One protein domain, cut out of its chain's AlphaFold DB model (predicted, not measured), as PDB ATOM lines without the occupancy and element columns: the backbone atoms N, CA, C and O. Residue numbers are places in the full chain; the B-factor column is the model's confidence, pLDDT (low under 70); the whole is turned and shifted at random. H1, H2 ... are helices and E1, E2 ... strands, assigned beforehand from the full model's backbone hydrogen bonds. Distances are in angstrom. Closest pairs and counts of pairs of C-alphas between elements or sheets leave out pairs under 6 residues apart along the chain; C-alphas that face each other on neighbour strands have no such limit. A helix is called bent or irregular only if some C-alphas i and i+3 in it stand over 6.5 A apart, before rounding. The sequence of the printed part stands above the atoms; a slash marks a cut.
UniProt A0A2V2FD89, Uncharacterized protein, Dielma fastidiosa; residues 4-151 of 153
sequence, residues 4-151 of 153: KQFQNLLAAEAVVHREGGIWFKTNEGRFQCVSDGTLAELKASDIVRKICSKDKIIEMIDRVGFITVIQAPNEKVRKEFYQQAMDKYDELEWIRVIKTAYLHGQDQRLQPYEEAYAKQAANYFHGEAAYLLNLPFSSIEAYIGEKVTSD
ATOM      1  N   LYS A   4       7.396 -23.858  18.420       37.69
ATOM      2  CA  LYS A   4       8.008 -24.851  19.309       37.69
ATOM      3  C   LYS A   4       9.111 -24.280  20.212       37.69
ATOM      4  O   LYS A   4       9.326 -24.804  21.298       37.69
ATOM      5  N   GLN A   5       9.797 -23.217  19.784       42.44
ATOM      6  CA  GLN A   5      10.734 -22.471  20.636       42.44
ATOM      7  C   GLN A   5       9.977 -21.661  21.699       42.44
ATOM      8  O   GLN A   5      10.502 -21.464  22.788       42.44
ATOM      9  N   PHE A   6       8.729 -21.280  21.405       42.09
ATOM     10  CA  PHE A   6       7.848 -20.513  22.284       42.09
ATOM     11  C   PHE A   6       7.234 -21.357  23.417       42.09
ATOM     12  O   PHE A   6       7.193 -20.923  24.562       42.09
ATOM     13  N   GLN A   7       6.849 -22.608  23.148       40.22
ATOM     14  CA  GLN A   7       6.265 -23.502  24.164       40.22
ATOM     15  C   GLN A   7       7.234 -23.878  25.306       40.22
ATOM     16  O   GLN A   7       6.794 -24.178  26.412       40.22
ATOM     17  N   ASN A   8       8.553 -23.801  25.086       40.84
ATOM     18  CA  ASN A   8       9.554 -23.993  26.146       40.84
ATOM     19  C   ASN A   8       9.732 -22.764  27.064       40.84
ATOM     20  O   ASN A   8      10.398 -22.884  28.091       40.84
ATOM     21  N   LEU A   9       9.140 -21.603  26.745       46.25
ATOM     22  CA  LEU A   9       9.159 -20.434  27.637       46.25
ATOM     23  C   LEU A   9       8.215 -20.577  28.836       46.25
ATOM     24  O   LEU A   9       8.433 -19.904  29.837       46.25
ATOM     25  N   LEU A  10       7.233 -21.483  28.790       43.69
ATOM     26  CA  LEU A  10       6.210 -21.656  29.832       43.69
ATOM     27  C   LEU A  10       6.750 -22.102  31.211       43.69
ATOM     28  O   LEU A  10       5.980 -22.172  32.165       43.69
ATOM     29  N   ALA A  11       8.054 -22.374  31.342       41.78
ATOM     30  CA  ALA A  11       8.710 -22.722  32.606       41.78
ATOM     31  C   ALA A  11       9.860 -21.774  33.020       41.78
ATOM     32  O   ALA A  11      10.461 -21.980  34.075       41.78
ATOM     33  N   ALA A  12      10.196 -20.751  32.223       56.19
ATOM     34  CA  ALA A  12      11.319 -19.852  32.505       56.19
ATOM     35  C   ALA A  12      10.837 -18.571  33.203       56.19
ATOM     36  O   ALA A  12      10.110 -17.788  32.614       56.19
ATOM     37  N   GLU A  13      11.253 -18.319  34.446       76.69
ATOM     38  CA  GLU A  13      10.889 -17.096  35.177       76.69
ATOM     39  C   GLU A  13      11.464 -15.849  34.480       76.69
ATOM     40  O   GLU A  13      12.652 -15.544  34.611       76.69
ATOM     41  N   ALA A  14      10.641 -15.134  33.709       92.19
ATOM     42  CA  ALA A  14      11.032 -13.851  33.146       92.19
ATOM     43  C   ALA A  14      11.125 -12.775  34.239       92.19
ATOM     44  O   ALA A  14      10.394 -12.782  35.235       92.19
ATOM     45  N   VAL A  15      12.040 -11.833  34.045       94.00
ATOM     46  CA  VAL A  15      12.363 -10.778  35.001       94.00
ATOM     47  C   VAL A  15      12.452  -9.418  34.326       94.00
ATOM     48  O   VAL A  15      12.799  -9.299  33.150       94.00
ATOM     49  N   VAL A  16      12.174  -8.386  35.114       95.62
ATOM     50  CA  VAL A  16      12.446  -6.989  34.789       95.62
ATOM     51  C   VAL A  16      13.887  -6.682  35.192       95.62
ATOM     52  O   VAL A  16      14.265  -6.884  36.350       95.62
ATOM     53  N   HIS A  17      14.687  -6.178  34.254       93.94
ATOM     54  CA  HIS A  17      16.089  -5.832  34.489       93.94
ATOM     55  C   HIS A  17      16.320  -4.326  34.330       93.94
ATOM     56  O   HIS A  17      15.827  -3.719  33.385       93.94
ATOM     57  N   ARG A  18      17.102  -3.720  35.229       90.12
ATOM     58  CA  ARG A  18      17.343  -2.267  35.297       90.12
ATOM     59  C   ARG A  18      17.975  -1.676  34.033       90.12
ATOM     60  O   ARG A  18      17.728  -0.515  33.715       90.12
ATOM     61  N   GLU A  19      18.765  -2.462  33.302       81.56
ATOM     62  CA  GLU A  19      19.379  -2.030  32.033       81.56
ATOM     63  C   GLU A  19      18.390  -1.989  30.850       81.56
ATOM     64  O   GLU A  19      18.760  -1.570  29.757       81.56
ATOM     65  N   GLY A  20      17.121  -2.352  31.071       85.12
ATOM     66  CA  GLY A  20      16.051  -2.217  30.088       85.12
ATOM     67  C   GLY A  20      15.446  -3.549  29.671       85.12
ATOM     68  O   GLY A  20      16.158  -4.490  29.331       85.12
ATOM     69  N   GLY A  21      14.117  -3.593  29.626       91.50
ATOM     70  CA  GLY A  21      13.352  -4.681  29.030       91.50
ATOM     71  C   GLY A  21      13.109  -5.891  29.929       91.50
ATOM     72  O   GLY A  21      13.436  -5.911  31.121       91.50
ATOM     73  N   ILE A  22      12.484  -6.893  29.315       95.88
ATOM     74  CA  ILE A  22      12.110  -8.162  29.939       95.88
ATOM     75  C   ILE A  22      13.025  -9.264  29.443       95.88
ATOM     76  O   ILE A  22      13.291  -9.375  28.247       95.88
ATOM     77  N   TRP A  23      13.487 -10.086  30.377       94.69
ATOM     78  CA  TRP A  23      14.505 -11.093  30.130       94.69
ATOM     79  C   TRP A  23      14.096 -12.425  30.729       94.69
ATOM     80  O   TRP A  23      13.645 -12.467  31.868       94.69
ATOM     81  N   PHE A  24      14.301 -13.523  30.012       91.44
ATOM     82  CA  PHE A  24      14.054 -14.863  30.542       91.44
ATOM     83  C   PHE A  24      15.323 -15.700  30.512       91.44
ATOM     84  O   PHE A  24      16.143 -15.601  29.596       91.44
ATOM     85  N   LYS A  25      15.497 -16.520  31.548       87.50
ATOM     86  CA  LYS A  25      16.661 -17.390  31.675       87.50
ATOM     87  C   LYS A  25      16.576 -18.528  30.659       87.50
ATOM     88  O   LYS A  25      15.563 -19.217  30.574       87.50
ATOM     89  N   THR A  26      17.652 -18.743  29.913       84.69
ATOM     90  CA  THR A  26      17.793 -19.863  28.982       84.69
ATOM     91  C   THR A  26      18.388 -21.082  29.689       84.69
ATOM     92  O   THR A  26      18.998 -20.980  30.758       84.69
ATOM     93  N   ASN A  27      18.268 -22.257  29.065       79.75
ATOM     94  CA  ASN A  27      18.862 -23.503  29.572       79.75
ATOM     95  C   ASN A  27      20.398 -23.442  29.672       79.75
ATOM     96  O   ASN A  27      21.000 -24.201  30.422       79.75
ATOM     97  N   GLU A  28      21.025 -22.523  28.937       76.50
ATOM     98  CA  GLU A  28      22.476 -22.317  28.899       76.50
ATOM     99  C   GLU A  28      22.969 -21.366  30.004       76.50
ATOM    100  O   GLU A  28      24.139 -20.997  30.033       76.50
ATOM    101  N   GLY A  29      22.086 -20.934  30.912       77.75
ATOM    102  CA  GLY A  29      22.432 -20.052  32.032       77.75
ATOM    103  C   GLY A  29      22.553 -18.569  31.669       77.75
ATOM    104  O   GLY A  29      22.799 -17.757  32.560       77.75
ATOM    105  N   ARG A  30      22.332 -18.207  30.400       87.56
ATOM    106  CA  ARG A  30      22.224 -16.819  29.922       87.56
ATOM    107  C   ARG A  30      20.786 -16.320  30.016       87.56
ATOM    108  O   ARG A  30      19.871 -17.086  30.309       87.56
ATOM    109  N   PHE A  31      20.583 -15.043  29.737       91.00
ATOM    110  CA  PHE A  31      19.263 -14.450  29.584       91.00
ATOM    111  C   PHE A  31      19.029 -14.033  28.141       91.00
ATOM    112  O   PHE A  31      19.950 -13.570  27.471       91.00
ATOM    113  N   GLN A  32      17.791 -14.182  27.684       92.38
ATOM    114  CA  GLN A  32      17.343 -13.695  26.390       92.38
ATOM    115  C   GLN A  32      16.347 -12.549  26.572       92.38
ATOM    116  O   GLN A  32      15.387 -12.680  27.334       92.38
ATOM    117  N   CYS A  33      16.578 -11.438  25.878       94.19
ATOM    118  CA  CYS A  33      15.683 -10.288  25.857       94.19
ATOM    119  C   CYS A  33      14.432 -10.600  25.030       94.19
ATOM    120  O   CYS A  33      14.523 -11.134  23.923       94.19
ATOM    121  N   VAL A  34      13.258 -10.241  25.544       93.75
ATOM    122  CA  VAL A  34      11.975 -10.484  24.872       93.75
ATOM    123  C   VAL A  34      11.787  -9.591  23.642       93.75
ATOM    124  O   VAL A  34      11.195 -10.034  22.661       93.75
ATOM    125  N   SER A  35      12.284  -8.350  23.662       92.56
ATOM    126  CA  SER A  35      12.004  -7.388  22.587       92.56
ATOM    127  C   SER A  35      12.764  -7.676  21.293       92.56
ATOM    128  O   SER A  35      12.218  -7.486  20.210       92.56
ATOM    129  N   ASP A  36      14.018  -8.119  21.391       91.81
ATOM    130  CA  ASP A  36      14.917  -8.272  20.240       91.81
ATOM    131  C   ASP A  36      15.635  -9.633  20.178       91.81
ATOM    132  O   ASP A  36      16.334  -9.922  19.208       91.81
ATOM    133  N   GLY A  37      15.447 -10.497  21.181       91.25
ATOM    134  CA  GLY A  37      16.074 -11.814  21.245       91.25
ATOM    135  C   GLY A  37      17.557 -11.797  21.627       91.25
ATOM    136  O   GLY A  37      18.182 -12.861  21.579       91.25
ATOM    137  N   THR A  38      18.119 -10.644  22.007       92.94
ATOM    138  CA  THR A  38      19.521 -10.507  22.428       92.94
ATOM    139  C   THR A  38      19.836 -11.452  23.584       92.94
ATOM    140  O   THR A  38      19.090 -11.519  24.559       92.94
ATOM    141  N   LEU A  39      20.959 -12.171  23.492       92.12
ATOM    142  CA  LEU A  39      21.473 -13.022  24.565       92.12
ATOM    143  C   LEU A  39      22.542 -12.279  25.366       92.12
ATOM    144  O   LEU A  39      23.517 -11.800  24.790       92.12
ATOM    145  N   ALA A  40      22.389 -12.233  26.687       90.81
ATOM    146  CA  ALA A  40      23.332 -11.575  27.584       90.81
ATOM    147  C   ALA A  40      23.479 -12.319  28.918       90.81
ATOM    148  O   ALA A  40      22.612 -13.090  29.337       90.81
ATOM    149  N   GLU A  41      24.593 -12.067  29.599       89.62
ATOM    150  CA  GLU A  41      24.731 -12.365  31.022       89.62
ATOM    151  C   GLU A  41      24.257 -11.146  31.810       89.62
ATOM    152  O   GLU A  41      24.753 -10.040  31.603       89.62
ATOM    153  N   LEU A  42      23.280 -11.342  32.696       85.56
ATOM    154  CA  LEU A  42      22.739 -10.267  33.520       85.56
ATOM    155  C   LEU A  42      23.380 -10.280  34.900       85.56
ATOM    156  O   LEU A  42      23.611 -11.337  35.496       85.56
ATOM    157  N   LYS A  43      23.605  -9.088  35.447       88.00
ATOM    158  CA  LYS A  43      23.995  -8.943  36.845       88.00
ATOM    159  C   LYS A  43      22.767  -9.172  37.710       88.00
ATOM    160  O   LYS A  43      21.796  -8.428  37.639       88.00
ATOM    161  N   ALA A  44      22.826 -10.168  38.591       84.06
ATOM    162  CA  ALA A  44      21.711 -10.475  39.486       84.06
ATOM    163  C   ALA A  44      21.286  -9.273  40.360       84.06
ATOM    164  O   ALA A  44      20.114  -9.155  40.695       84.06
ATOM    165  N   SER A  45      22.215  -8.365  40.688       87.31
ATOM    166  CA  SER A  45      21.947  -7.128  41.440       87.31
ATOM    167  C   SER A  45      21.094  -6.099  40.693       87.31
ATOM    168  O   SER A  45      20.552  -5.195  41.324       87.31
ATOM    169  N   ASP A  46      21.000  -6.217  39.368       90.75
ATOM    170  CA  ASP A  46      20.239  -5.319  38.500       90.75
ATOM    171  C   ASP A  46      18.892  -5.929  38.072       90.75
ATOM    172  O   ASP A  46      18.086  -5.271  37.410       90.75
ATOM    173  N   ILE A  47      18.597  -7.159  38.511       91.69
ATOM    174  CA  ILE A  47      17.250  -7.726  38.451       91.69
ATOM    175  C   ILE A  47      16.379  -6.989  39.468       91.69
ATOM    176  O   ILE A  47      16.634  -7.028  40.671       91.69
ATOM    177  N   VAL A  48      15.333  -6.329  38.981       94.38
ATOM    178  CA  VAL A  48      14.439  -5.525  39.820       94.38
ATOM    179  C   VAL A  48      13.362  -6.392  40.454       94.38
ATOM    180  O   VAL A  48      13.135  -6.332  41.660       94.38
ATOM    181  N   ARG A  49      12.681  -7.197  39.633       94.00
ATOM    182  CA  ARG A  49      11.599  -8.091  40.058       94.00
ATOM    183  C   ARG A  49      11.321  -9.160  39.006       94.00
ATOM    184  O   ARG A  49      11.738  -9.034  37.856       94.00
ATOM    185  N   LYS A  50      10.558 -10.186  39.388       93.12
ATOM    186  CA  LYS A  50       9.873 -11.052  38.417       93.12
ATOM    187  C   LYS A  50       8.819 -10.246  37.655       93.12
ATOM    188  O   LYS A  50       8.322  -9.234  38.167       93.12
ATOM    189  N   ILE A  51       8.484 -10.696  36.450       95.00
ATOM    190  CA  ILE A  51       7.360 -10.109  35.720       95.00
ATOM    191  C   ILE A  51       6.037 -10.325  36.464       95.00
ATOM    192  O   ILE A  51       5.935 -11.201  37.329       95.00
ATOM    193  N   CYS A  52       5.037  -9.507  36.159       93.00
ATOM    194  CA  CYS A  52       3.710  -9.638  36.746       93.00
ATOM    195  C   CYS A  52       2.927 -10.849  36.201       93.00
ATOM    196  O   CYS A  52       3.435 -11.667  35.432       93.00
ATOM    197  N   SER A  53       1.680 -11.008  36.652       93.56
ATOM    198  CA  SER A  53       0.788 -12.048  36.140       93.56
ATOM    199  C   SER A  53       0.167 -11.645  34.804       93.56
ATOM    200  O   SER A  53      -0.049 -10.466  34.519       93.56
ATOM    201  N   LYS A  54      -0.209 -12.653  34.012       94.06
ATOM    202  CA  LYS A  54      -0.977 -12.457  32.777       94.06
ATOM    203  C   LYS A  54      -2.271 -11.675  33.022       94.06
ATOM    204  O   LYS A  54      -2.565 -10.758  32.263       94.06
ATOM    205  N   ASP A  55      -2.992 -11.991  34.097       94.81
ATOM    206  CA  ASP A  55      -4.243 -11.309  34.455       94.81
ATOM    207  C   ASP A  55      -4.026  -9.815  34.720       94.81
ATOM    208  O   ASP A  55      -4.824  -8.999  34.268       94.81
ATOM    209  N   LYS A  56      -2.911  -9.436  35.370       94.69
ATOM    210  CA  LYS A  56      -2.562  -8.024  35.579       94.69
ATOM    211  C   LYS A  56      -2.337  -7.310  34.246       94.69
ATOM    212  O   LYS A  56      -2.836  -6.207  34.068       94.69
ATOM    213  N   ILE A  57      -1.609  -7.921  33.306       95.44
ATOM    214  CA  ILE A  57      -1.408  -7.332  31.972       95.44
ATOM    215  C   ILE A  57      -2.734  -7.148  31.241       95.44
ATOM    216  O   ILE A  57      -2.960  -6.078  30.686       95.44
ATOM    217  N   ILE A  58      -3.601  -8.162  31.252       94.12
ATOM    218  CA  ILE A  58      -4.919  -8.074  30.612       94.12
ATOM    219  C   ILE A  58      -5.716  -6.918  31.226       94.12
ATOM    220  O   ILE A  58      -6.164  -6.045  30.491       94.12
ATOM    221  N   GLU A  59      -5.785  -6.835  32.559       94.00
ATOM    222  CA  GLU A  59      -6.464  -5.736  33.255       94.00
ATOM    223  C   GLU A  59      -5.885  -4.359  32.877       94.00
ATOM    224  O   GLU A  59      -6.629  -3.404  32.656       94.00
ATOM    225  N   MET A  60      -4.558  -4.232  32.794       94.81
ATOM    226  CA  MET A  60      -3.906  -2.973  32.424       94.81
ATOM    227  C   MET A  60      -4.205  -2.563  30.976       94.81
ATOM    228  O   MET A  60      -4.419  -1.377  30.719       94.81
ATOM    229  N   ILE A  61      -4.231  -3.522  30.044       94.38
ATOM    230  CA  ILE A  61      -4.570  -3.277  28.637       94.38
ATOM    231  C   ILE A  61      -6.041  -2.877  28.516       94.38
ATOM    232  O   ILE A  61      -6.325  -1.855  27.901       94.38
ATOM    233  N   ASP A  62      -6.953  -3.600  29.164       91.81
ATOM    234  CA  ASP A  62      -8.390  -3.297  29.138       91.81
ATOM    235  C   ASP A  62      -8.697  -1.908  29.728       91.81
ATOM    236  O   ASP A  62      -9.660  -1.249  29.350       91.81
ATOM    237  N   ARG A  63      -7.859  -1.418  30.649       91.12
ATOM    238  CA  ARG A  63      -8.042  -0.115  31.308       91.12
ATOM    239  C   ARG A  63      -7.224   1.017  30.693       91.12
ATOM    240  O   ARG A  63      -7.307   2.150  31.180       91.12
ATOM    241  N   VAL A  64      -6.441   0.764  29.643       91.00
ATOM    242  CA  VAL A  64      -5.488   1.741  29.090       91.00
ATOM    243  C   VAL A  64      -6.161   3.043  28.642       91.00
ATOM    244  O   VAL A  64      -5.598   4.128  28.832       91.00
ATOM    245  N   GLY A  65      -7.399   2.966  28.136       87.44
ATOM    246  CA  GLY A  65      -8.222   4.122  27.772       87.44
ATOM    247  C   GLY A  65      -8.464   5.074  28.950       87.44
ATOM    248  O   GLY A  65      -8.323   6.291  28.805       87.44
ATOM    249  N   PHE A  66      -8.667   4.526  30.148       90.44
ATOM    250  CA  PHE A  66      -8.968   5.267  31.379       90.44
ATOM    251  C   PHE A  66      -7.725   5.720  32.158       90.44
ATOM    252  O   PHE A  66      -7.823   6.581  33.034       90.44
ATOM    253  N   ILE A  67      -6.541   5.175  31.856       93.31
ATOM    254  CA  ILE A  67      -5.296   5.561  32.535       93.31
ATOM    255  C   ILE A  67      -4.946   7.020  32.210       93.31
ATOM    256  O   ILE A  67      -4.819   7.417  31.050       93.31
ATOM    257  N   THR A  68      -4.772   7.837  33.247       94.12
ATOM    258  CA  THR A  68      -4.474   9.271  33.119       94.12
ATOM    259  C   THR A  68      -3.020   9.523  32.732       94.12
ATOM    260  O   THR A  68      -2.118   8.931  33.320       94.12
ATOM    261  N   VAL A  69      -2.767  10.483  31.843       96.25
ATOM    262  CA  VAL A  69      -1.401  10.894  31.469       96.25
ATOM    263  C   VAL A  69      -0.646  11.618  32.594       96.25
ATOM    264  O   VAL A  69      -1.210  11.983  33.630       96.25
ATOM    265  N   ILE A  70       0.656  11.829  32.405       98.00
ATOM    266  CA  ILE A  70       1.488  12.639  33.296       98.00
ATOM    267  C   ILE A  70       1.128  14.115  33.099       98.00
ATOM    268  O   ILE A  70       1.392  14.704  32.054       98.00
ATOM    269  N   GLN A  71       0.538  14.719  34.130       96.62
ATOM    270  CA  GLN A  71       0.219  16.144  34.178       96.62
ATOM    271  C   GLN A  71       1.378  16.901  34.825       96.62
ATOM    272  O   GLN A  71       1.757  16.603  35.957       96.62
ATOM    273  N   ALA A  72       1.945  17.876  34.118       96.81
ATOM    274  CA  ALA A  72       3.065  18.672  34.607       96.81
ATOM    275  C   ALA A  72       2.929  20.137  34.163       96.81
ATOM    276  O   ALA A  72       2.527  20.393  33.028       96.81
ATOM    277  N   PRO A  73       3.304  21.108  35.015       95.94
ATOM    278  CA  PRO A  73       3.151  22.534  34.720       95.94
ATOM    279  C   PRO A  73       4.126  23.048  33.651       95.94
ATOM    280  O   PRO A  73       3.915  24.118  33.090       95.94
ATOM    281  N   ASN A  74       5.225  22.334  33.397       96.12
ATOM    282  CA  ASN A  74       6.221  22.681  32.387       96.12
ATOM    283  C   ASN A  74       7.059  21.451  31.994       96.12
ATOM    284  O   ASN A  74       6.950  20.383  32.598       96.12
ATOM    285  N   GLU A  75       7.904  21.610  30.975       95.50
ATOM    286  CA  GLU A  75       8.760  20.545  30.435       95.50
ATOM    287  C   GLU A  75       9.766  19.994  31.449       95.50
ATOM    288  O   GLU A  75       9.931  18.780  31.541       95.50
ATOM    289  N   LYS A  76      10.393  20.865  32.250       96.56
ATOM    290  CA  LYS A  76      11.368  20.444  33.262       96.56
ATOM    291  C   LYS A  76      10.731  19.482  34.267       96.56
ATOM    292  O   LYS A  76      11.247  18.387  34.474       96.56
ATOM    293  N   VAL A  77       9.584  19.862  34.831       98.06
ATOM    294  CA  VAL A  77       8.845  19.026  35.790       98.06
ATOM    295  C   VAL A  77       8.320  17.756  35.120       98.06
ATOM    296  O   VAL A  77       8.339  16.687  35.725       98.06
ATOM    297  N   ARG A  78       7.905  17.826  33.848       97.81
ATOM    298  CA  ARG A  78       7.475  16.634  33.106       97.81
ATOM    299  C   ARG A  78       8.603  15.615  32.992       97.81
ATOM    300  O   ARG A  78       8.382  14.448  33.293       97.81
ATOM    301  N   LYS A  79       9.814  16.047  32.632       98.19
ATOM    302  CA  LYS A  79      10.987  15.167  32.562       98.19
ATOM    303  C   LYS A  79      11.307  14.518  33.915       98.19
ATOM    304  O   LYS A  79      11.604  13.328  33.959       98.19
ATOM    305  N   GLU A  80      11.196  15.269  35.011       98.44
ATOM    306  CA  GLU A  80      11.352  14.733  36.372       98.44
ATOM    307  C   GLU A  80      10.287  13.669  36.692       98.44
ATOM    308  O   GLU A  80      10.617  12.608  37.218       98.44
ATOM    309  N   PHE A  81       9.024  13.899  36.320       98.69
ATOM    310  CA  PHE A  81       7.942  12.927  36.520       98.69
ATOM    311  C   PHE A  81       8.084  11.675  35.657       98.69
ATOM    312  O   PHE A  81       7.783  10.585  36.134       98.69
ATOM    313  N   TYR A  82       8.579  11.801  34.424       98.62
ATOM    314  CA  TYR A  82       8.922  10.646  33.592       98.62
ATOM    315  C   TYR A  82       9.994   9.786  34.270       98.62
ATOM    316  O   TYR A  82       9.810   8.579  34.393       98.62
ATOM    317  N   GLN A  83      11.068  10.396  34.781       98.38
ATOM    318  CA  GLN A  83      12.105   9.659  35.508       98.38
ATOM    319  C   GLN A  83      11.532   8.944  36.740       98.38
ATOM    320  O   GLN A  83      11.730   7.742  36.901       98.38
ATOM    321  N   GLN A  84      10.750   9.649  37.564       98.50
ATOM    322  CA  GLN A  84      10.108   9.067  38.747       98.50
ATOM    323  C   GLN A  84       9.155   7.915  38.403       98.50
ATOM    324  O   GLN A  84       9.072   6.950  39.156       98.50
ATOM    325  N   ALA A  85       8.425   8.009  37.289       98.44
ATOM    326  CA  ALA A  85       7.560   6.941  36.800       98.44
ATOM    327  C   ALA A  85       8.381   5.705  36.394       98.44
ATOM    328  O   ALA A  85       8.061   4.590  36.803       98.44
ATOM    329  N   MET A  86       9.480   5.899  35.658       98.00
ATOM    330  CA  MET A  86      10.367   4.806  35.242       98.00
ATOM    331  C   MET A  86      11.041   4.101  36.422       98.00
ATOM    332  O   MET A  86      11.157   2.876  36.408       98.00
ATOM    333  N   ASP A  87      11.421   4.846  37.460       97.00
ATOM    334  CA  ASP A  87      12.102   4.310  38.646       97.00
ATOM    335  C   ASP A  87      11.200   3.433  39.533       97.00
ATOM    336  O   ASP A  87      11.699   2.709  40.397       97.00
ATOM    337  N   LYS A  88       9.878   3.453  39.315       97.44
ATOM    338  CA  LYS A  88       8.921   2.597  40.037       97.44
ATOM    339  C   LYS A  88       8.872   1.163  39.517       97.44
ATOM    340  O   LYS A  88       8.433   0.285  40.253       97.44
ATOM    341  N   TYR A  89       9.313   0.921  38.280       96.75
ATOM    342  CA  TYR A  89       9.204  -0.380  37.607       96.75
ATOM    343  C   TYR A  89       7.793  -0.997  37.677       96.75
ATOM    344  O   TYR A  89       7.624  -2.197  37.928       96.75
ATOM    345  N   ASP A  90       6.788  -0.149  37.467       96.88
ATOM    346  CA  ASP A  90       5.368  -0.470  37.572       96.88
ATOM    347  C   ASP A  90       4.664  -0.256  36.224       96.88
ATOM    348  O   ASP A  90       4.929   0.710  35.506       96.88
ATOM    349  N   GLU A  91       3.762  -1.174  35.884       97.31
ATOM    350  CA  GLU A  91       3.093  -1.236  34.586       97.31
ATOM    351  C   GLU A  91       2.206  -0.019  34.345       97.31
ATOM    352  O   GLU A  91       2.209   0.527  33.240       97.31
ATOM    353  N   LEU A  92       1.495   0.454  35.377       97.38
ATOM    354  CA  LEU A  92       0.669   1.653  35.265       97.38
ATOM    355  C   LEU A  92       1.550   2.849  34.906       97.38
ATOM    356  O   LEU A  92       1.207   3.629  34.023       97.38
ATOM    357  N   GLU A  93       2.703   2.987  35.548       98.38
ATOM    358  CA  GLU A  93       3.608   4.115  35.329       98.38
ATOM    359  C   GLU A  93       4.268   4.082  33.945       98.38
ATOM    360  O   GLU A  93       4.357   5.121  33.285       98.38
ATOM    361  N   TRP A  94       4.635   2.901  33.442       98.19
ATOM    362  CA  TRP A  94       5.102   2.750  32.060       98.19
ATOM    363  C   TRP A  94       4.019   3.119  31.045       98.19
ATOM    364  O   TRP A  94       4.296   3.865  30.104       98.19
ATOM    365  N   ILE A  95       2.772   2.687  31.260       97.62
ATOM    366  CA  ILE A  95       1.643   3.079  30.406       97.62
ATOM    367  C   ILE A  95       1.455   4.595  30.422       97.62
ATOM    368  O   ILE A  95       1.258   5.203  29.370       97.62
ATOM    369  N   ARG A  96       1.539   5.236  31.594       98.25
ATOM    370  CA  ARG A  96       1.417   6.697  31.709       98.25
ATOM    371  C   ARG A  96       2.493   7.415  30.901       98.25
ATOM    372  O   ARG A  96       2.167   8.384  30.216       98.25
ATOM    373  N   VAL A  97       3.737   6.940  30.940       98.56
ATOM    374  CA  VAL A  97       4.850   7.465  30.130       98.56
ATOM    375  C   VAL A  97       4.557   7.319  28.632       98.56
ATOM    376  O   VAL A  97       4.575   8.318  27.911       98.56
ATOM    377  N   ILE A  98       4.207   6.110  28.173       97.62
ATOM    378  CA  ILE A  98       3.907   5.817  26.760       97.62
ATOM    379  C   ILE A  98       2.742   6.680  26.263       97.62
ATOM    380  O   ILE A  98       2.861   7.372  25.252       97.62
ATOM    381  N   LYS A  99       1.625   6.696  27.001       95.88
ATOM    382  CA  LYS A  99       0.406   7.424  26.627       95.88
ATOM    383  C   LYS A  99       0.630   8.934  26.580       95.88
ATOM    384  O   LYS A  99       0.112   9.596  25.685       95.88
ATOM    385  N   THR A 100       1.411   9.486  27.512       97.69
ATOM    386  CA  THR A 100       1.740  10.922  27.510       97.69
ATOM    387  C   THR A 100       2.526  11.298  26.254       97.69
ATOM    388  O   THR A 100       2.143  12.238  25.558       97.69
ATOM    389  N   ALA A 101       3.578  10.539  25.931       97.88
ATOM    390  CA  ALA A 101       4.386  10.776  24.740       97.88
ATOM    391  C   ALA A 101       3.565  10.604  23.451       97.88
ATOM    392  O   ALA A 101       3.636  11.452  22.565       97.88
ATOM    393  N   TYR A 102       2.729   9.564  23.372       95.12
ATOM    394  CA  TYR A 102       1.853   9.326  22.224       95.12
ATOM    395  C   TYR A 102       0.926  10.516  21.946       95.12
ATOM    396  O   TYR A 102       0.915  11.033  20.829       95.12
ATOM    397  N   LEU A 103       0.199  11.010  22.960       94.12
ATOM    398  CA  LEU A 103      -0.711  12.151  22.788       94.12
ATOM    399  C   LEU A 103       0.042  13.442  22.438       94.12
ATOM    400  O   LEU A 103      -0.409  14.210  21.595       94.12
ATOM    401  N   HIS A 104       1.224  13.668  23.017       96.00
ATOM    402  CA  HIS A 104       2.078  14.780  22.598       96.00
ATOM    403  C   HIS A 104       2.548  14.645  21.145       96.00
ATOM    404  O   HIS A 104       2.669  15.657  20.462       96.00
ATOM    405  N   GLY A 105       2.787  13.427  20.655       95.75
ATOM    406  CA  GLY A 105       3.073  13.159  19.245       95.75
ATOM    407  C   GLY A 105       1.904  13.527  18.336       95.75
ATOM    408  O   GLY A 105       2.109  14.236  17.352       95.75
ATOM    409  N   GLN A 106       0.683  13.125  18.707       93.38
ATOM    410  CA  GLN A 106      -0.542  13.486  17.978       93.38
ATOM    411  C   GLN A 106      -0.740  15.008  17.906       93.38
ATOM    412  O   GLN A 106      -1.102  15.539  16.859       93.38
ATOM    413  N   ASP A 107      -0.404  15.718  18.984       94.56
ATOM    414  CA  ASP A 107      -0.509  17.178  19.062       94.56
ATOM    415  C   ASP A 107       0.717  17.931  18.508       94.56
ATOM    416  O   ASP A 107       0.796  19.150  18.653       94.56
ATOM    417  N   GLN A 108       1.705  17.242  17.921       95.38
ATOM    418  CA  GLN A 108       2.963  17.837  17.431       95.38
ATOM    419  C   GLN A 108       3.783  18.573  18.518       95.38
ATOM    420  O   GLN A 108       4.537  19.503  18.238       95.38
ATOM    421  N   ARG A 109       3.649  18.148  19.780       94.81
ATOM    422  CA  ARG A 109       4.348  18.684  20.967       94.81
ATOM    423  C   ARG A 109       5.419  17.743  21.531       94.81
ATOM    424  O   ARG A 109       6.066  18.096  22.521       94.81
ATOM    425  N   LEU A 110       5.593  16.562  20.932       96.56
ATOM    426  CA  LEU A 110       6.533  15.536  21.385       96.56
ATOM    427  C   LEU A 110       7.967  16.065  21.436       96.56
ATOM    428  O   LEU A 110       8.478  16.610  20.460       96.56
ATOM    429  N   GLN A 111       8.621  15.863  22.576       96.94
ATOM    430  CA  GLN A 111      10.036  16.172  22.751       96.94
ATOM    431  C   GLN A 111      10.906  14.916  22.586       96.94
ATOM    432  O   GLN A 111      10.474  13.827  22.973       96.94
ATOM    433  N   PRO A 112      12.169  15.039  22.132       97.56
ATOM    434  CA  PRO A 112      13.061  13.886  21.952       97.56
ATOM    435  C   PRO A 112      13.273  13.037  23.216       97.56
ATOM    436  O   PRO A 112      13.443  11.822  23.140       97.56
ATOM    437  N   TYR A 113      13.253  13.651  24.405       97.62
ATOM    438  CA  TYR A 113      13.383  12.897  25.656       97.62
ATOM    439  C   TYR A 113      12.123  12.078  25.974       97.62
ATOM    440  O   TYR A 113      12.236  11.016  26.578       97.62
ATOM    441  N   GLU A 114      10.936  12.554  25.578       98.31
ATOM    442  CA  GLU A 114       9.674  11.834  25.777       98.31
ATOM    443  C   GLU A 114       9.640  10.585  24.898       98.31
ATOM    444  O   GLU A 114       9.253   9.525  25.376       98.31
ATOM    445  N   GLU A 115      10.141  10.679  23.662       97.88
ATOM    446  CA  GLU A 115      10.315   9.526  22.772       97.88
ATOM    447  C   GLU A 115      11.273   8.484  23.372       97.88
ATOM    448  O   GLU A 115      10.958   7.293  23.414       97.88
ATOM    449  N   ALA A 116      12.420   8.924  23.904       97.88
ATOM    450  CA  ALA A 116      13.393   8.029  24.532       97.88
ATOM    451  C   ALA A 116      12.806   7.283  25.743       97.88
ATOM    452  O   ALA A 116      12.967   6.064  25.859       97.88
ATOM    453  N   TYR A 117      12.084   7.986  26.621       98.44
ATOM    454  CA  TYR A 117      11.414   7.350  27.752       98.44
ATOM    455  C   TYR A 117      10.257   6.449  27.322       98.44
ATOM    456  O   TYR A 117      10.112   5.367  27.881       98.44
ATOM    457  N   ALA A 118       9.454   6.851  26.335       97.94
ATOM    458  CA  ALA A 118       8.367   6.024  25.818       97.94
ATOM    459  C   ALA A 118       8.896   4.714  25.236       97.94
ATOM    460  O   ALA A 118       8.362   3.651  25.541       97.94
ATOM    461  N   LYS A 119      10.004   4.761  24.488       96.94
ATOM    462  CA  LYS A 119      10.689   3.562  23.998       96.94
ATOM    463  C   LYS A 119      11.175   2.672  25.144       96.94
ATOM    464  O   LYS A 119      11.005   1.457  25.095       96.94
ATOM    465  N   GLN A 120      11.759   3.260  26.188       97.44
ATOM    466  CA  GLN A 120      12.211   2.502  27.355       97.44
ATOM    467  C   GLN A 120      11.036   1.859  28.112       97.44
ATOM    468  O   GLN A 120      11.101   0.682  28.454       97.44
ATOM    469  N   ALA A 121       9.956   2.607  28.340       98.19
ATOM    470  CA  ALA A 121       8.727   2.116  28.953       98.19
ATOM    471  C   ALA A 121       8.082   1.000  28.118       98.19
ATOM    472  O   ALA A 121       7.663  -0.011  28.677       98.19
ATOM    473  N   ALA A 122       8.071   1.132  26.787       97.38
ATOM    474  CA  ALA A 122       7.580   0.110  25.869       97.38
ATOM    475  C   ALA A 122       8.408  -1.178  25.959       97.38
ATOM    476  O   ALA A 122       7.835  -2.259  26.047       97.38
ATOM    477  N   ASN A 123       9.740  -1.092  26.032       97.25
ATOM    478  CA  ASN A 123      10.583  -2.277  26.227       97.25
ATOM    479  C   ASN A 123      10.207  -3.066  27.493       97.25
ATOM    480  O   ASN A 123      10.316  -4.291  27.499       97.25
ATOM    481  N   TYR A 124       9.749  -2.382  28.545       97.94
ATOM    482  CA  TYR A 124       9.238  -3.030  29.749       97.94
ATOM    483  C   TYR A 124       7.803  -3.536  29.576       97.94
ATOM    484  O   TYR A 124       7.584  -4.745  29.565       97.94
ATOM    485  N   PHE A 125       6.832  -2.637  29.398       97.69
ATOM    486  CA  PHE A 125       5.414  -2.996  29.376       97.69
ATOM    487  C   PHE A 125       5.061  -3.907  28.194       97.69
ATOM    488  O   PHE A 125       4.453  -4.960  28.383       97.69
ATOM    489  N   HIS A 126       5.500  -3.563  26.975       97.44
ATOM    490  CA  HIS A 126       5.269  -4.425  25.814       97.44
ATOM    491  C   HIS A 126       6.084  -5.715  25.905       97.44
ATOM    492  O   HIS A 126       5.649  -6.735  25.386       97.44
ATOM    493  N   GLY A 127       7.233  -5.701  26.586       96.62
ATOM    494  CA  GLY A 127       7.998  -6.910  26.871       96.62
ATOM    495  C   GLY A 127       7.225  -7.881  27.766       96.62
ATOM    496  O   GLY A 127       7.151  -9.068  27.451       96.62
ATOM    497  N   GLU A 128       6.600  -7.392  28.844       96.19
ATOM    498  CA  GLU A 128       5.785  -8.239  29.728       96.19
ATOM    499  C   GLU A 128       4.560  -8.758  28.979       96.19
ATOM    500  O   GLU A 128       4.266  -9.952  29.035       96.19
ATOM    501  N   ALA A 129       3.892  -7.892  28.215       96.25
ATOM    502  CA  ALA A 129       2.734  -8.277  27.419       96.25
ATOM    503  C   ALA A 129       3.080  -9.304  26.330       96.25
ATOM    504  O   ALA A 129       2.401 -10.320  26.227       96.25
ATOM    505  N   ALA A 130       4.155  -9.099  25.564       96.25
ATOM    506  CA  ALA A 130       4.629 -10.041  24.545       96.25
ATOM    507  C   ALA A 130       4.864 -11.429  25.135       96.25
ATOM    508  O   ALA A 130       4.379 -12.436  24.612       96.25
ATOM    509  N   TYR A 131       5.560 -11.465  26.270       94.38
ATOM    510  CA  TYR A 131       5.865 -12.698  26.969       94.38
ATOM    511  C   TYR A 131       4.595 -13.391  27.496       94.38
ATOM    512  O   TYR A 131       4.366 -14.564  27.209       94.38
ATOM    513  N   LEU A 132       3.741 -12.675  28.236       94.38
ATOM    514  CA  LEU A 132       2.578 -13.248  28.933       94.38
ATOM    515  C   LEU A 132       1.398 -13.571  28.008       94.38
ATOM    516  O   LEU A 132       0.628 -14.501  28.272       94.38
ATOM    517  N   LEU A 133       1.235 -12.806  26.929       93.81
ATOM    518  CA  LEU A 133       0.189 -13.019  25.929       93.81
ATOM    519  C   LEU A 133       0.636 -13.946  24.800       93.81
ATOM    520  O   LEU A 133      -0.203 -14.333  23.991       93.81
ATOM    521  N   ASN A 134       1.912 -14.345  24.774       92.12
ATOM    522  CA  ASN A 134       2.476 -15.193  23.728       92.12
ATOM    523  C   ASN A 134       2.320 -14.553  22.336       92.12
ATOM    524  O   ASN A 134       1.874 -15.184  21.377       92.12
ATOM    525  N   LEU A 135       2.662 -13.268  22.246       93.31
ATOM    526  CA  LEU A 135       2.567 -12.461  21.034       93.31
ATOM    527  C   LEU A 135       3.951 -11.914  20.654       93.31
ATOM    528  O   LEU A 135       4.752 -11.604  21.539       93.31
ATOM    529  N   PRO A 136       4.259 -11.749  19.356       94.69
ATOM    530  CA  PRO A 136       5.460 -11.035  18.941       94.69
ATOM    531  C   PRO A 136       5.497  -9.622  19.535       94.69
ATOM    532  O   PRO A 136       4.494  -8.910  19.473       94.69
ATOM    533  N   PHE A 137       6.657  -9.177  20.028       94.56
ATOM    534  CA  PHE A 137       6.827  -7.824  20.581       94.56
ATOM    535  C   PHE A 137       6.330  -6.731  19.620       94.56
ATOM    536  O   PHE A 137       5.622  -5.814  20.028       94.56
ATOM    537  N   SER A 138       6.612  -6.881  18.321       94.31
ATOM    538  CA  SER A 138       6.177  -5.957  17.267       94.31
ATOM    539  C   SER A 138       4.659  -5.887  17.055       94.31
ATOM    540  O   SER A 138       4.189  -4.961  16.405       94.31
ATOM    541  N   SER A 139       3.892  -6.851  17.570       95.31
ATOM    542  CA  SER A 139       2.427  -6.882  17.452       95.31
ATOM    543  C   SER A 139       1.700  -6.276  18.654       95.31
ATOM    544  O   SER A 139       0.505  -6.009  18.565       95.31
ATOM    545  N   ILE A 140       2.405  -6.035  19.766       95.38
ATOM    546  CA  ILE A 140       1.776  -5.598  21.018       95.38
ATOM    547  C   ILE A 140       1.141  -4.217  20.900       95.38
ATOM    548  O   ILE A 140       0.038  -4.017  21.394       95.38
ATOM    549  N   GLU A 141       1.794  -3.275  20.224       92.75
ATOM    550  CA  GLU A 141       1.245  -1.928  20.060       92.75
ATOM    551  C   GLU A 141      -0.086  -1.947  19.292       92.75
ATOM    552  O   GLU A 141      -1.060  -1.339  19.731       92.75
ATOM    553  N   ALA A 142      -0.159  -2.721  18.202       92.06
ATOM    554  CA  ALA A 142      -1.396  -2.914  17.449       92.06
ATOM    555  C   ALA A 142      -2.479  -3.601  18.298       92.06
ATOM    556  O   ALA A 142      -3.616  -3.138  18.329       92.06
ATOM    557  N   TYR A 143      -2.110  -4.647  19.043       92.81
ATOM    558  CA  TYR A 143      -3.019  -5.365  19.938       92.81
ATOM    559  C   TYR A 143      -3.633  -4.454  21.012       92.81
ATOM    560  O   TYR A 143      -4.836  -4.504  21.258       92.81
ATOM    561  N   ILE A 144      -2.819  -3.598  21.643       91.31
ATOM    562  CA  ILE A 144      -3.307  -2.608  22.612       91.31
ATOM    563  C   ILE A 144      -4.225  -1.607  21.908       91.31
ATOM    564  O   ILE A 144      -5.305  -1.317  22.417       91.31
ATOM    565  N   GLY A 145      -3.823  -1.107  20.735       86.94
ATOM    566  CA  GLY A 145      -4.595  -0.147  19.946       86.94
ATOM    567  C   GLY A 145      -6.014  -0.626  19.634       86.94
ATOM    568  O   GLY A 145      -6.964   0.114  19.880       86.94
ATOM    569  N   GLU A 146      -6.166  -1.875  19.186       86.12
ATOM    570  CA  GLU A 146      -7.474  -2.491  18.915       86.12
ATOM    571  C   GLU A 146      -8.386  -2.477  20.150       86.12
ATOM    572  O   GLU A 146      -9.573  -2.165  20.036       86.12
ATOM    573  N   LYS A 147      -7.823  -2.744  21.335       76.62
ATOM    574  CA  LYS A 147      -8.553  -2.753  22.612       76.62
ATOM    575  C   LYS A 147      -8.979  -1.368  23.078       76.62
ATOM    576  O   LYS A 147     -10.055  -1.236  23.645       76.62
ATOM    577  N   VAL A 148      -8.183  -0.336  22.795       72.94
ATOM    578  CA  VAL A 148      -8.559   1.057  23.097       72.94
ATOM    579  C   VAL A 148      -9.694   1.531  22.191       72.94
ATOM    580  O   VAL A 148     -10.549   2.297  22.618       72.94
ATOM    581  N   THR A 149      -9.694   1.100  20.928       59.41
ATOM    582  CA  THR A 149     -10.711   1.499  19.945       59.41
ATOM    583  C   THR A 149     -12.013   0.712  20.046       59.41
ATOM    584  O   THR A 149     -13.019   1.177  19.526       59.41
ATOM    585  N   SER A 150     -12.005  -0.461  20.689       53.34
ATOM    586  CA  SER A 150     -13.195  -1.303  20.859       53.34
ATOM    587  C   SER A 150     -14.093  -0.903  22.031       53.34
ATOM    588  O   SER A 150     -15.106  -1.565  22.247       53.34
ATOM    589  N   ASP A 151     -13.745   0.150  22.779       42.97
ATOM    590  CA  ASP A 151     -14.686   0.825  23.677       42.97
ATOM    591  C   ASP A 151     -15.701   1.604  22.817       42.97
ATOM    592  O   ASP A 151     -15.664   2.832  22.700       42.97
TER     593      ASP A 151
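Overview. This is residues 4 to 151 of the 153 residues of an uncharacterized protein of Dielma fastidiosa (UniProt A0A2V2FD89). One long helix, H5, runs through the middle of the domain, with a small four-stranded sheet over its residues 123 to 132 toward one end and the helical hairpin of H3 and H4 packed on it toward the other. H2 and H6 pack on the later part of H5 and on each other, while the short H1 lies at the sheet's end of the domain. The printed part has 148 residues with six named helices and four named strands, in the order H1 E1 E2 E3 E4 H2 H3 H4 H5 H6; the sheet's order is E3 E2 E1 E4, antiparallel throughout, and the class is mixed, helices and strands. The whole is compact, with a radius of gyration of the C-alphas of 15.6 A and spans of 49 by 36 by 22 A.

Along the chain. H1, residues 4 to 11, begins at C-alpha 4, (8.008, -24.851, 19.309), and is only just irregular: C-alphas 8 and 11 are 6.6 A apart. The strands follow: E1, residues 14 to 17, 9.6 A; E2, residues 22 to 25, 10.4 A; E3, residues 31 to 33, 6.6 A; and E4, residues 47 to 50, 8.1 A. H2, residues 54 to 62, measures 12.3 A from first to last C-alpha. H3, residues 75 to 86, measures 16.5 A, and H4, residues 91 to 106, measures 22.5 A. H5, residues 112 to 133, is the longest helix at 30.1 A; it begins at C-alpha 112, (13.061, 13.886, 21.952), and has a kink of 26 degrees near residue 121. H6, residues 137 to 149, measures 19.9 A and ends at C-alpha 149, (-10.711, 1.499, 19.945); it too is only just irregular, with C-alphas 138 and 141 7.0 A apart.

Arrangement. H5 is the hub, touching four helices. It is on the sheet at a height over the sheet of 9.5 A, over E2 and E1, and runs along the strands, at 12 degrees to E2 on the local plane; helix and sheet make two layers, the helix on one face. The closest C-alphas of H5 and E2 are those of Gly 127 and Ile 22, 5.3 A apart. E1, E2 and E3 form a meander, each strand the antiparallel neighbour of the one before; with E4 beside E1 they make a Greek key, the first of four strands being the antiparallel neighbour of the fourth. N 24 and O 32 are 3.0 A apart between E2 and E3, N 15 and O 23 2.8 A between E1 and E2, and N 16 and O 49 2.9 A between E1 and E4, each within hydrogen-bond range. H4 touches H5 at a steep tilt of 50 degrees, opposite ways, closest at the C-alphas of Ile 98 and Ala 118, 4.6 A. H3 and H4 form a helical hairpin, closest at the C-alphas of Ala 85 and Glu 93, 5.1 A. H2 touches H5 with H5's residues 128 to 133 alone, closest at the C-alphas of Lys 54 and Leu 132, 5.3 A. H6 touches H5 about perpendicular, at 87 degrees, closest at the C-alphas of Phe 137 and Ala 130, 5.0 A. H1 is near H5 and apart from H2. Every O i to N i+4 pair is within hydrogen-bond range in H2, H3 and H4, against 17 of 18 in H5, 7 of 9 in H6 and 0 of 4 in H1, where 1 of 5 O i to N i+3 pairs is.

Size, cuts and confidence. The two C-alphas farthest apart are those of Lys 4 and Pro 73, at 50.1 A. The printed part has no cut. The links E3 to E4, 13 residues, and H2 to H3, 12 residues, are long; the others are tight. The mean pLDDT of the printed part is 89.7, with residues 4 to 12 and 149 to 151 under 70.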